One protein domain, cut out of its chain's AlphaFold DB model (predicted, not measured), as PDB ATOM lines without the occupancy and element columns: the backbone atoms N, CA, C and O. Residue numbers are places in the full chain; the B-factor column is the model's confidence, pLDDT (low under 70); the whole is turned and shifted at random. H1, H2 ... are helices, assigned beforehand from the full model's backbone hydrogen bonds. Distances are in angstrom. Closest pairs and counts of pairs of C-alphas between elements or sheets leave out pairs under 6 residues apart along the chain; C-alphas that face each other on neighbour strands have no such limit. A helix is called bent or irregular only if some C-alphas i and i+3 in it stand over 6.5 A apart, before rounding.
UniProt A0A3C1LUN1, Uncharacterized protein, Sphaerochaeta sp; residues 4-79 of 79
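Overview. This is residues 4 to 79 of the 79 residues of an uncharacterized protein of Sphaerochaeta sp (UniProt A0A3C1LUN1). Four helices lie nearly along one axis in a small two-layered bundle: the long H1 and H4 run side by side in one layer, and the short H2 and H3, staggered along the axis, cover one side of that pair. The bundle has few close backbone contacts, and H3 and H4 fold back on each other as a helical hairpin. The printed part has 76 residues with four named helices, in the order H1, H2, H3, H4, and no named strand; the class is all helix. The whole is compact, with a radius of gyration of the C-alphas of 11.9 A and spans of 34 by 26 by 17 A.

Arrangement. Begin with the longest helix, H1, residues 4 to 22. Next look for H4, residues 60 to 76: H1 and H4 are close but not clearly touching, their closest C-alphas, those of Leu 19 and Leu 74, being 7.3 A apart. H1 and H4 run the same way at a shallow tilt of 8 degrees. H3, residues 48 to 57, touches H4, which meets it with residues 63 to 70 alone; their closest C-alphas, those of Ala 55 and Val 66, are 6.2 A apart. This hairpin runs opposite ways at a shallow tilt of 19 degrees. H1 and H3 are near each other, with 7 pairs of C-alphas within 10 A but no pair within 8 A. H2, residues 33 to 40, is close to H1 but not clearly touching, with the closest C-alphas, those of Phe 16 and Leu 33, 7.5 A apart; they run the same way at a shallow tilt of 13 degrees. H2 is also close to H3 but not clearly touching: their closest C-alphas, those of Val 34 and Glu 49, are 7.5 A apart. H2 and H3 run opposite ways at a shallow tilt of 5 degrees. H2 and H4 are apart. In the backbones of H1, H2 and H3 every O i to N i+4 pair is within hydrogen-bond range; in H4 it is 11 of 13.

Along the chain. Find C-alpha 4 at (19.942, -28.258, -79.863); from there H1 runs 26.8 A to C-alpha 22 at (-2.720, -39.272, -70.666). H2 is 10.4 A long from C-alpha 33 to C-alpha 40, and H3 14.3 A from C-alpha 48 to C-alpha 57. H4 runs 26.4 A from C-alpha 60 to C-alpha 76 at (-5.072, -28.323, -71.451). It is irregular, but only just: C-alphas 61 and 64 are 6.8 A apart.

Size, cuts and confidence. The two C-alphas farthest apart are those of Arg 24 and Gly 60, at 34.1 A. The printed part has no cut and ends at residue 79, the chain's last. The link from H3 to H4, 2 residues, is tight; those from H1 to H2 and from H2 to H3 are short, and no link is long. The mean pLDDT of the printed part is 93.6, and residue 79 is under 70.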
ATOM      1  N   VAL A   4      21.364 -28.609 -79.727       87.88
ATOM      2  CA  VAL A   4      19.942 -28.258 -79.863       87.88
ATOM      3  C   VAL A   4      19.120 -29.460 -80.325       87.88
ATOM      4  O   VAL A   4      18.178 -29.826 -79.641       87.88
ATOM      5  N   ASN A   5      19.519 -30.138 -81.406       88.31
ATOM      6  CA  ASN A   5      18.774 -31.283 -81.937       88.31
ATOM      7  C   ASN A   5      18.679 -32.428 -80.922       88.31
ATOM      8  O   ASN A   5      17.638 -33.064 -80.821       88.31
ATOM      9  N   HIS A   6      19.746 -32.673 -80.156       89.94
ATOM     10  CA  HIS A   6      19.732 -33.688 -79.100       89.94
ATOM     11  C   HIS A   6      18.727 -33.338 -77.993       89.94
ATOM     12  O   HIS A   6      17.973 -34.189 -77.537       89.94
ATOM     13  N   ARG A   7      18.691 -32.071 -77.566       92.31
ATOM     14  CA  ARG A   7      17.729 -31.602 -76.558       92.31
ATOM     15  C   ARG A   7      16.296 -31.621 -77.084       92.31
ATOM     16  O   ARG A   7      15.393 -31.974 -76.338       92.31
ATOM     17  N   THR A   8      16.090 -31.283 -78.355       92.38
ATOM     18  CA  THR A   8      14.777 -31.376 -79.002       92.38
ATOM     19  C   THR A   8      14.307 -32.823 -79.100       92.38
ATOM     20  O   THR A   8      13.144 -33.082 -78.824       92.38
ATOM     21  N   ALA A   9      15.190 -33.774 -79.426       92.00
ATOM     22  CA  ALA A   9      14.846 -35.196 -79.431       92.00
ATOM     23  C   ALA A   9      14.412 -35.678 -78.036       92.00
ATOM     24  O   ALA A   9      13.318 -36.217 -77.899       92.00
ATOM     25  N   ALA A  10      15.192 -35.365 -76.996       93.81
ATOM     26  CA  ALA A  10      14.843 -35.703 -75.614       93.81
ATOM     27  C   ALA A  10      13.526 -35.045 -75.150       93.81
ATOM     28  O   ALA A  10      12.747 -35.644 -74.412       93.81
ATOM     29  N   PHE A  11      13.248 -33.814 -75.597       95.50
ATOM     30  CA  PHE A  11      11.951 -33.174 -75.368       95.50
ATOM     31  C   PHE A  11      10.813 -33.962 -76.027       95.50
ATOM     32  O   PHE A  11       9.790 -34.189 -75.387       95.50
ATOM     33  N   MET A  12      10.984 -34.378 -77.285       95.44
ATOM     34  CA  MET A  12       9.959 -35.122 -78.019       95.44
ATOM     35  C   MET A  12       9.668 -36.474 -77.371       95.44
ATOM     36  O   MET A  12       8.499 -36.817 -77.224       95.44
ATOM     37  N   GLU A  13      10.698 -37.203 -76.933       94.38
ATOM     38  CA  GLU A  13      10.536 -38.456 -76.181       94.38
ATOM     39  C   GLU A  13       9.658 -38.240 -74.941       94.38
ATOM     40  O   GLU A  13       8.600 -38.852 -74.812       94.38
ATOM     41  N   SER A  14      10.013 -37.271 -74.091       95.56
ATOM     42  CA  SER A  14       9.229 -36.963 -72.890       95.56
ATOM     43  C   SER A  14       7.806 -36.474 -73.202       95.56
ATOM     44  O   SER A  14       6.877 -36.763 -72.444       95.56
ATOM     45  N   TYR A  15       7.623 -35.718 -74.286       97.12
ATOM     46  CA  TYR A  15       6.317 -35.223 -74.714       97.12
ATOM     47  C   TYR A  15       5.394 -36.371 -75.146       97.12
ATOM     48  O   TYR A  15       4.230 -36.406 -74.739       97.12
ATOM     49  N   PHE A  16       5.909 -37.333 -75.921       97.19
ATOM     50  CA  PHE A  16       5.143 -38.506 -76.345       97.19
ATOM     51  C   PHE A  16       4.865 -39.474 -75.195       97.19
ATOM     52  O   PHE A  16       3.739 -39.966 -75.102       97.19
ATOM     53  N   ASP A  17       5.812 -39.675 -74.273       96.31
ATOM     54  CA  ASP A  17       5.575 -40.440 -73.042       96.31
ATOM     55  C   ASP A  17       4.384 -39.875 -72.256       96.31
ATOM     56  O   ASP A  17       3.458 -40.606 -71.892       96.31
ATOM     57  N   ALA A  18       4.364 -38.555 -72.043       96.88
ATOM     58  CA  ALA A  18       3.271 -37.888 -71.348       96.88
ATOM     59  C   ALA A  18       1.949 -37.984 -72.127       96.88
ATOM     60  O   ALA A  18       0.916 -38.325 -71.547       96.88
ATOM     61  N   LEU A  19       1.970 -37.730 -73.439       97.62
ATOM     62  CA  LEU A  19       0.783 -37.813 -74.291       97.62
ATOM     63  C   LEU A  19       0.159 -39.214 -74.265       97.62
ATOM     64  O   LEU A  19      -1.061 -39.346 -74.128       97.62
ATOM     65  N   PHE A  20       0.970 -40.265 -74.369       97.25
ATOM     66  CA  PHE A  20       0.472 -41.636 -74.331       97.25
ATOM     67  C   PHE A  20       0.010 -42.041 -72.934       97.25
ATOM     68  O   PHE A  20      -1.032 -42.686 -72.823       97.25
ATOM     69  N   ALA A  21       0.679 -41.584 -71.871       96.44
ATOM     70  CA  ALA A  21       0.215 -41.799 -70.503       96.44
ATOM     71  C   ALA A  21      -1.173 -41.179 -70.258       96.44
ATOM     72  O   ALA A  21      -2.055 -41.847 -69.712       96.44
ATOM     73  N   ILE A  22      -1.408 -39.947 -70.731       96.44
ATOM     74  CA  ILE A  22      -2.720 -39.272 -70.666       96.44
ATOM     75  C   ILE A  22      -3.796 -40.101 -71.377       96.44
ATOM     76  O   ILE A  22      -4.921 -40.225 -70.888       96.44
ATOM     77  N   ASN A  23      -3.438 -40.704 -72.507       96.94
ATOM     78  CA  ASN A  23      -4.331 -41.536 -73.308       96.94
ATOM     79  C   ASN A  23      -4.396 -43.005 -72.852       96.94
ATOM     80  O   ASN A  23      -5.137 -43.785 -73.449       96.94
ATOM     81  N   ARG A  24      -3.664 -43.390 -71.794       96.56
ATOM     82  CA  ARG A  24      -3.524 -44.780 -71.312       96.56
ATOM     83  C   ARG A  24      -3.057 -45.756 -72.399       96.56
ATOM     84  O   ARG A  24      -3.462 -46.917 -72.420       96.56
ATOM     85  N   LEU A  25      -2.202 -45.277 -73.296       96.56
ATOM     86  CA  LEU A  25      -1.587 -46.063 -74.356       96.56
ATOM     87  C   LEU A  25      -0.166 -46.454 -73.959       96.56
ATOM     88  O   LEU A  25       0.553 -45.687 -73.321       96.56
ATOM     89  N   LEU A  26       0.249 -47.648 -74.372       93.62
ATOM     90  CA  LEU A  26       1.653 -48.038 -74.309       93.62
ATOM     91  C   LEU A  26       2.423 -47.332 -75.426       93.62
ATOM     92  O   LEU A  26       1.919 -47.187 -76.540       93.62
ATOM     93  N   HIS A  27       3.658 -46.930 -75.134       92.38
ATOM     94  CA  HIS A  27       4.521 -46.297 -76.123       92.38
ATOM     95  C   HIS A  27       4.876 -47.309 -77.236       92.38
ATOM     96  O   HIS A  27       5.440 -48.366 -76.939       92.38
ATOM     97  N   PRO A  28       4.606 -47.024 -78.524       90.62
ATOM     98  CA  PRO A  28       4.770 -47.975 -79.636       90.62
ATOM     99  C   PRO A  28       6.234 -48.122 -80.115       90.62
ATOM    100  O   PRO A  28       6.488 -48.536 -81.247       90.62
ATOM    101  N   GLY A  29       7.210 -47.749 -79.281       90.12
ATOM    102  CA  GLY A  29       8.592 -47.464 -79.698       90.12
ATOM    103  C   GLY A  29       8.740 -46.121 -80.431       90.12
ATOM    104  O   GLY A  29       7.810 -45.332 -80.474       90.12
ATOM    105  N   GLU A  30       9.911 -45.840 -81.003       84.44
ATOM    106  CA  GLU A  30      10.288 -44.490 -81.486       84.44
ATOM    107  C   GLU A  30       9.810 -44.146 -82.909       84.44
ATOM    108  O   GLU A  30       9.975 -43.024 -83.392       84.44
ATOM    109  N   LYS A  31       9.246 -45.111 -83.641       87.25
ATOM    110  CA  LYS A  31       8.886 -44.925 -85.053       87.25
ATOM    111  C   LYS A  31       7.420 -44.539 -85.203       87.25
ATOM    112  O   LYS A  31       6.542 -45.151 -84.611       87.25
ATOM    113  N   ARG A  32       7.154 -43.591 -86.111       90.06
ATOM    114  CA  ARG A  32       5.798 -43.184 -86.539       90.06
ATOM    115  C   ARG A  32       4.899 -42.685 -85.392       90.06
ATOM    116  O   ARG A  32       3.685 -42.846 -85.456       90.06
ATOM    117  N   LEU A  33       5.491 -42.029 -84.391       94.88
ATOM    118  CA  LEU A  33       4.796 -41.519 -83.202       94.88
ATOM    119  C   LEU A  33       3.608 -40.605 -83.520       94.88
ATOM    120  O   LEU A  33       2.538 -40.783 -82.951       94.88
ATOM    121  N   VAL A  34       3.768 -39.689 -84.482       95.69
ATOM    122  CA  VAL A  34       2.693 -38.780 -84.925       95.69
ATOM    123  C   VAL A  34       1.498 -39.565 -85.473       95.69
ATOM    124  O   VAL A  34       0.378 -39.384 -85.012       95.69
ATOM    125  N   ALA A  35       1.733 -40.494 -86.405       96.06
ATOM    126  CA  ALA A  35       0.668 -41.299 -87.003       96.06
ATOM    127  C   ALA A  35      -0.025 -42.206 -85.972       96.06
ATOM    128  O   ALA A  35      -1.245 -42.379 -86.011       96.06
ATOM    129  N   PHE A  36       0.743 -42.767 -85.032       97.12
ATOM    130  CA  PHE A  36       0.189 -43.560 -83.939       97.12
ATOM    131  C   PHE A  36      -0.693 -42.708 -83.019       97.12
ATOM    132  O   PHE A  36      -1.809 -43.125 -82.717       97.12
ATOM    133  N   ALA A  37      -0.235 -41.514 -82.633       97.25
ATOM    134  CA  ALA A  37      -1.007 -40.591 -81.807       97.25
ATOM    135  C   ALA A  37      -2.329 -40.202 -82.488       97.25
ATOM    136  O   ALA A  37      -3.384 -40.345 -81.880       97.25
ATOM    137  N   LEU A  38      -2.289 -39.824 -83.768       97.06
ATOM    138  CA  LEU A  38      -3.485 -39.482 -84.552       97.06
ATOM    139  C   LEU A  38      -4.506 -40.619 -84.642       97.06
ATOM    140  O   LEU A  38      -5.706 -40.369 -84.680       97.06
ATOM    141  N   SER A  39      -4.035 -41.866 -84.679       97.06
ATOM    142  CA  SER A  39      -4.910 -43.030 -84.853       97.06
ATOM    143  C   SER A  39      -5.455 -43.586 -83.535       97.06
ATOM    144  O   SER A  39      -6.489 -44.246 -83.548       97.06
ATOM    145  N   ASN A  40      -4.753 -43.384 -82.412       97.00
ATOM    146  CA  ASN A  40      -5.029 -44.098 -81.159       97.00
ATOM    147  C   ASN A  40      -5.346 -43.178 -79.973       97.00
ATOM    148  O   ASN A  40      -6.025 -43.616 -79.043       97.00
ATOM    149  N   CYS A  41      -4.864 -41.931 -79.957       97.00
ATOM    150  CA  CYS A  41      -5.134 -41.016 -78.851       97.00
ATOM    151  C   CYS A  41      -6.573 -40.496 -78.933       97.00
ATOM    152  O   CYS A  41      -6.960 -39.855 -79.905       97.00
ATOM    153  N   SER A  42      -7.353 -40.723 -77.876       95.88
ATOM    154  CA  SER A  42      -8.697 -40.152 -77.729       95.88
ATOM    155  C   SER A  42      -8.662 -38.665 -77.365       95.88
ATOM    156  O   SER A  42      -9.607 -37.933 -77.651       95.88
ATOM    157  N   LYS A  43      -7.563 -38.214 -76.754       96.56
ATOM    158  CA  LYS A  43      -7.265 -36.819 -76.441       96.56
ATOM    159  C   LYS A  43      -5.972 -36.403 -77.132       96.56
ATOM    160  O   LYS A  43      -4.905 -36.949 -76.846       96.56
ATOM    161  N   LEU A  44      -6.061 -35.397 -77.995       97.56
ATOM    162  CA  LEU A  44      -4.910 -34.768 -78.638       97.56
ATOM    163  C   LEU A  44      -4.899 -33.268 -78.342       97.56
ATOM    164  O   LEU A  44      -5.969 -32.659 -78.304       97.56
ATOM    165  N   PRO A  45      -3.714 -32.665 -78.141       97.38
ATOM    166  CA  PRO A  45      -3.587 -31.217 -78.044       97.38
ATOM    167  C   PRO A  45      -4.110 -30.526 -79.308       97.38
ATOM    168  O   PRO A  45      -3.993 -31.052 -80.416       97.38
ATOM    169  N   GLU A  46      -4.670 -29.330 -79.152       96.62
ATOM    170  CA  GLU A  46      -5.135 -28.523 -80.282       96.62
ATOM    171  C   GLU A  46      -3.994 -28.233 -81.276       96.62
ATOM    172  O   GLU A  46      -2.881 -27.894 -80.875       96.62
ATOM    173  N   ASP A  47      -4.273 -28.334 -82.581       96.94
ATOM    174  CA  ASP A  47      -3.290 -28.157 -83.663       96.94
ATOM    175  C   ASP A  47      -2.057 -29.088 -83.576       96.94
ATOM    176  O   ASP A  47      -0.989 -28.747 -84.086       96.94
ATOM    177  N   PHE A  48      -2.198 -30.277 -82.978       97.00
ATOM    178  CA  PHE A  48      -1.113 -31.247 -82.773       97.00
ATOM    179  C   PHE A  48      -0.162 -31.421 -83.975       97.00
ATOM    180  O   PHE A  48       1.046 -31.262 -83.821       97.00
ATOM    181  N   GLU A  49      -0.677 -31.703 -85.178       95.69
ATOM    182  CA  GLU A  49       0.172 -31.896 -86.368       95.69
ATOM    183  C   GLU A  49       0.944 -30.633 -86.753       95.69
ATOM    184  O   GLU A  49       2.137 -30.702 -87.040       95.69
ATOM    185  N   LYS A  50       0.294 -29.463 -86.695       95.69
ATOM    186  CA  LYS A  50       0.937 -28.189 -87.041       95.69
ATOM    187  C   LYS A  50       2.059 -27.857 -86.068       95.69
ATOM    188  O   LYS A  50       3.107 -27.368 -86.487       95.69
ATOM    189  N   ASP A  51       1.850 -28.119 -84.782       95.69
ATOM    190  CA  ASP A  51       2.867 -27.894 -83.761       95.69
ATOM    191  C   ASP A  51       4.043 -28.871 -83.913       95.69
ATOM    192  O   ASP A  51       5.196 -28.465 -83.757       95.69
ATOM    193  N   MET A  52       3.776 -30.131 -84.281       95.44
ATOM    194  CA  MET A  52       4.822 -31.109 -84.603       95.44
ATOM    195  C   MET A  52       5.657 -30.660 -85.804       95.44
ATOM    196  O   MET A  52       6.888 -30.633 -85.726       95.44
ATOM    197  N   ASP A  53       5.005 -30.240 -86.887       94.31
ATOM    198  CA  ASP A  53       5.688 -29.717 -88.071       94.31
ATOM    199  C   ASP A  53       6.504 -28.466 -87.729       94.31
ATOM    200  O   ASP A  53       7.672 -28.348 -88.121       94.31
ATOM    201  N   ALA A  54       5.937 -27.551 -86.939       93.69
ATOM    202  CA  ALA A  54       6.636 -26.360 -86.481       93.69
ATOM    203  C   ALA A  54       7.866 -26.729 -85.645       93.69
ATOM    204  O   ALA A  54       8.944 -26.194 -85.884       93.69
ATOM    205  N   ALA A  55       7.762 -27.666 -84.706       92.50
ATOM    206  CA  ALA A  55       8.882 -28.047 -83.852       92.50
ATOM    207  C   ALA A  55      10.019 -28.755 -84.612       92.50
ATOM    208  O   ALA A  55      11.185 -28.616 -84.233       92.50
ATOM    209  N   LEU A  56       9.704 -29.478 -85.692       88.50
ATOM    210  CA  LEU A  56      10.689 -30.180 -86.528       88.50
ATOM    211  C   LEU A  56      11.351 -29.276 -87.579       88.50
ATOM    212  O   LEU A  56      12.485 -29.529 -87.992       88.50
ATOM    213  N   THR A  57      10.658 -28.224 -88.018       89.50
ATOM    214  CA  THR A  57      11.137 -27.319 -89.078       89.50
ATOM    215  C   THR A  57      11.693 -25.999 -88.544       89.50
ATOM    216  O   THR A  57      12.555 -25.391 -89.188       89.50
ATOM    217  N   CYS A  58      11.246 -25.557 -87.365       85.19
ATOM    218  CA  CYS A  58      11.674 -24.308 -86.751       85.19
ATOM    219  C   CYS A  58      13.153 -24.366 -86.355       85.19
ATOM    220  O   CYS A  58      13.639 -25.331 -85.765       85.19
ATOM    221  N   LYS A  59      13.883 -23.291 -86.658       76.31
ATOM    222  CA  LYS A  59      15.295 -23.128 -86.301       76.31
ATOM    223  C   LYS A  59      15.495 -21.831 -85.526       76.31
ATOM    224  O   LYS A  59      14.807 -20.837 -85.752       76.31
ATOM    225  N   GLY A  60      16.491 -21.831 -84.646       80.94
ATOM    226  CA  GLY A  60      16.916 -20.630 -83.930       80.94
ATOM    227  C   GLY A  60      15.978 -20.232 -82.778       80.94
ATOM    228  O   GLY A  60      15.436 -21.110 -82.106       80.94
ATOM    229  N   PRO A  61      15.806 -18.927 -82.500       84.06
ATOM    230  CA  PRO A  61      15.247 -18.430 -81.236       84.06
ATOM    231  C   PRO A  61      13.754 -18.726 -81.032       84.06
ATOM    232  O   PRO A  61      13.257 -18.613 -79.916       84.06
ATOM    233  N   ASN A  62      13.039 -19.122 -82.086       89.88
ATOM    234  CA  ASN A  62      11.605 -19.405 -82.020       89.88
ATOM    235  C   ASN A  62      11.292 -20.822 -81.519       89.88
ATOM    236  O   ASN A  62      10.178 -21.060 -81.059       89.88
ATOM    237  N   LEU A  63      12.259 -21.747 -81.560       92.25
ATOM    238  CA  LEU A  63      12.041 -23.138 -81.163       92.25
ATOM    239  C   LEU A  63      11.559 -23.265 -79.705       92.25
ATOM    240  O   LEU A  63      10.525 -23.894 -79.503       92.25
ATOM    241  N   PRO A  64      12.193 -22.633 -78.694       93.62
ATOM    242  CA  PRO A  64      11.696 -22.697 -77.319       93.62
ATOM    243  C   PRO A  64      10.242 -22.239 -77.177       93.62
ATOM    244  O   PRO A  64       9.482 -22.862 -76.447       93.62
ATOM    245  N   LYS A  65       9.830 -21.201 -77.920       94.56
ATOM    246  CA  LYS A  65       8.447 -20.709 -77.905       94.56
ATOM    247  C   LYS A  65       7.471 -21.762 -78.433       94.56
ATOM    248  O   LYS A  65       6.428 -21.961 -77.824       94.56
ATOM    249  N   VAL A  66       7.817 -22.445 -79.528       95.62
ATOM    250  CA  VAL A  66       7.004 -23.545 -80.076       95.62
ATOM    251  C   VAL A  66       6.873 -24.677 -79.053       95.62
ATOM    252  O   VAL A  66       5.757 -25.093 -78.751       95.62
ATOM    253  N   LEU A  67       7.987 -25.117 -78.456       96.06
ATOM    254  CA  LEU A  67       7.975 -26.198 -77.463       96.06
ATOM    255  C   LEU A  67       7.161 -25.825 -76.211       96.06
ATOM    256  O   LEU A  67       6.420 -26.655 -75.692       96.06
ATOM    257  N   SER A  68       7.243 -24.574 -75.743       96.56
ATOM    258  CA  SER A  68       6.411 -24.088 -74.634       96.56
ATOM    259  C   SER A  68       4.921 -24.109 -74.981       96.56
ATOM    260  O   SER A  68       4.130 -24.598 -74.181       96.56
ATOM    261  N   THR A  69       4.532 -23.659 -76.178       96.81
ATOM    262  CA  THR A  69       3.132 -23.731 -76.636       96.81
ATOM    263  C   THR A  69       2.618 -25.172 -76.661       96.81
ATOM    264  O   THR A  69       1.509 -25.430 -76.195       96.81
ATOM    265  N   MET A  70       3.429 -26.124 -77.138       97.56
ATOM    266  CA  MET A  70       3.074 -27.548 -77.133       97.56
ATOM    267  C   MET A  70       2.790 -28.070 -75.721       97.56
ATOM    268  O   MET A  70       1.842 -28.828 -75.525       97.56
ATOM    269  N   VAL A  71       3.594 -27.661 -74.731       97.25
ATOM    270  CA  VAL A  71       3.401 -28.054 -73.327       97.25
ATOM    271  C   VAL A  71       2.110 -27.466 -72.757       97.25
ATOM    272  O   VAL A  71       1.371 -28.188 -72.092       97.25
ATOM    273  N   GLU A  72       1.806 -26.197 -73.028       97.31
ATOM    274  CA  GLU A  72       0.559 -25.574 -72.561       97.31
ATOM    275  C   GLU A  72      -0.675 -26.280 -73.132       97.31
ATOM    276  O   GLU A  72      -1.596 -26.638 -72.394       97.31
ATOM    277  N   LYS A  73      -0.661 -26.587 -74.432       97.44
ATOM    278  CA  LYS A  73      -1.750 -27.330 -75.079       97.44
ATOM    279  C   LYS A  73      -1.856 -28.773 -74.580       97.44
ATOM    280  O   LYS A  73      -2.960 -29.297 -74.457       97.44
ATOM    281  N   LEU A  74      -0.732 -29.417 -74.250       97.25
ATOM    282  CA  LEU A  74      -0.735 -30.739 -73.623       97.25
ATOM    283  C   LEU A  74      -1.357 -30.694 -72.222       97.25
ATOM    284  O   LEU A  74      -2.147 -31.566 -71.876       97.25
ATOM    285  N   ARG A  75      -1.054 -29.668 -71.419       95.88
ATOM    286  CA  ARG A  75      -1.675 -29.483 -70.095       95.88
ATOM    287  C   ARG A  75      -3.186 -29.286 -70.200       95.88
ATOM    288  O   ARG A  75      -3.915 -29.820 -69.367       95.88
ATOM    289  N   ALA A  76      -3.651 -28.584 -71.232       95.50
ATOM    290  CA  ALA A  76      -5.072 -28.323 -71.451       95.50
ATOM    291  C   ALA A  76      -5.914 -29.594 -71.672       95.50
ATOM    292  O   ALA A  76      -7.109 -29.561 -71.405       95.50
ATOM    293  N   ILE A  77      -5.318 -30.713 -72.111       95.44
ATOM    294  CA  ILE A  77      -6.045 -31.983 -72.307       95.44
ATOM    295  C   ILE A  77      -6.024 -32.915 -71.080       95.44
ATOM    296  O   ILE A  77      -6.689 -33.960 -71.077       95.44
ATOM    297  N   VAL A  78      -5.246 -32.570 -70.048       88.62
ATOM    298  CA  VAL A  78      -5.177 -33.321 -68.780       88.62
ATOM    299  C   VAL A  78      -6.349 -32.974 -67.860       88.62
ATOM    300  O   VAL A  78      -6.822 -33.853 -67.138       88.62
ATOM    301  N   LEU A  79      -6.790 -31.715 -67.897       68.56
ATOM    302  CA  LEU A  79      -7.932 -31.183 -67.146       68.56
ATOM    303  C   LEU A  79      -9.261 -31.507 -67.848       68.56
ATOM    304  O   LEU A  79     -10.273 -31.596 -67.122       68.56
TER     305      LEU A  79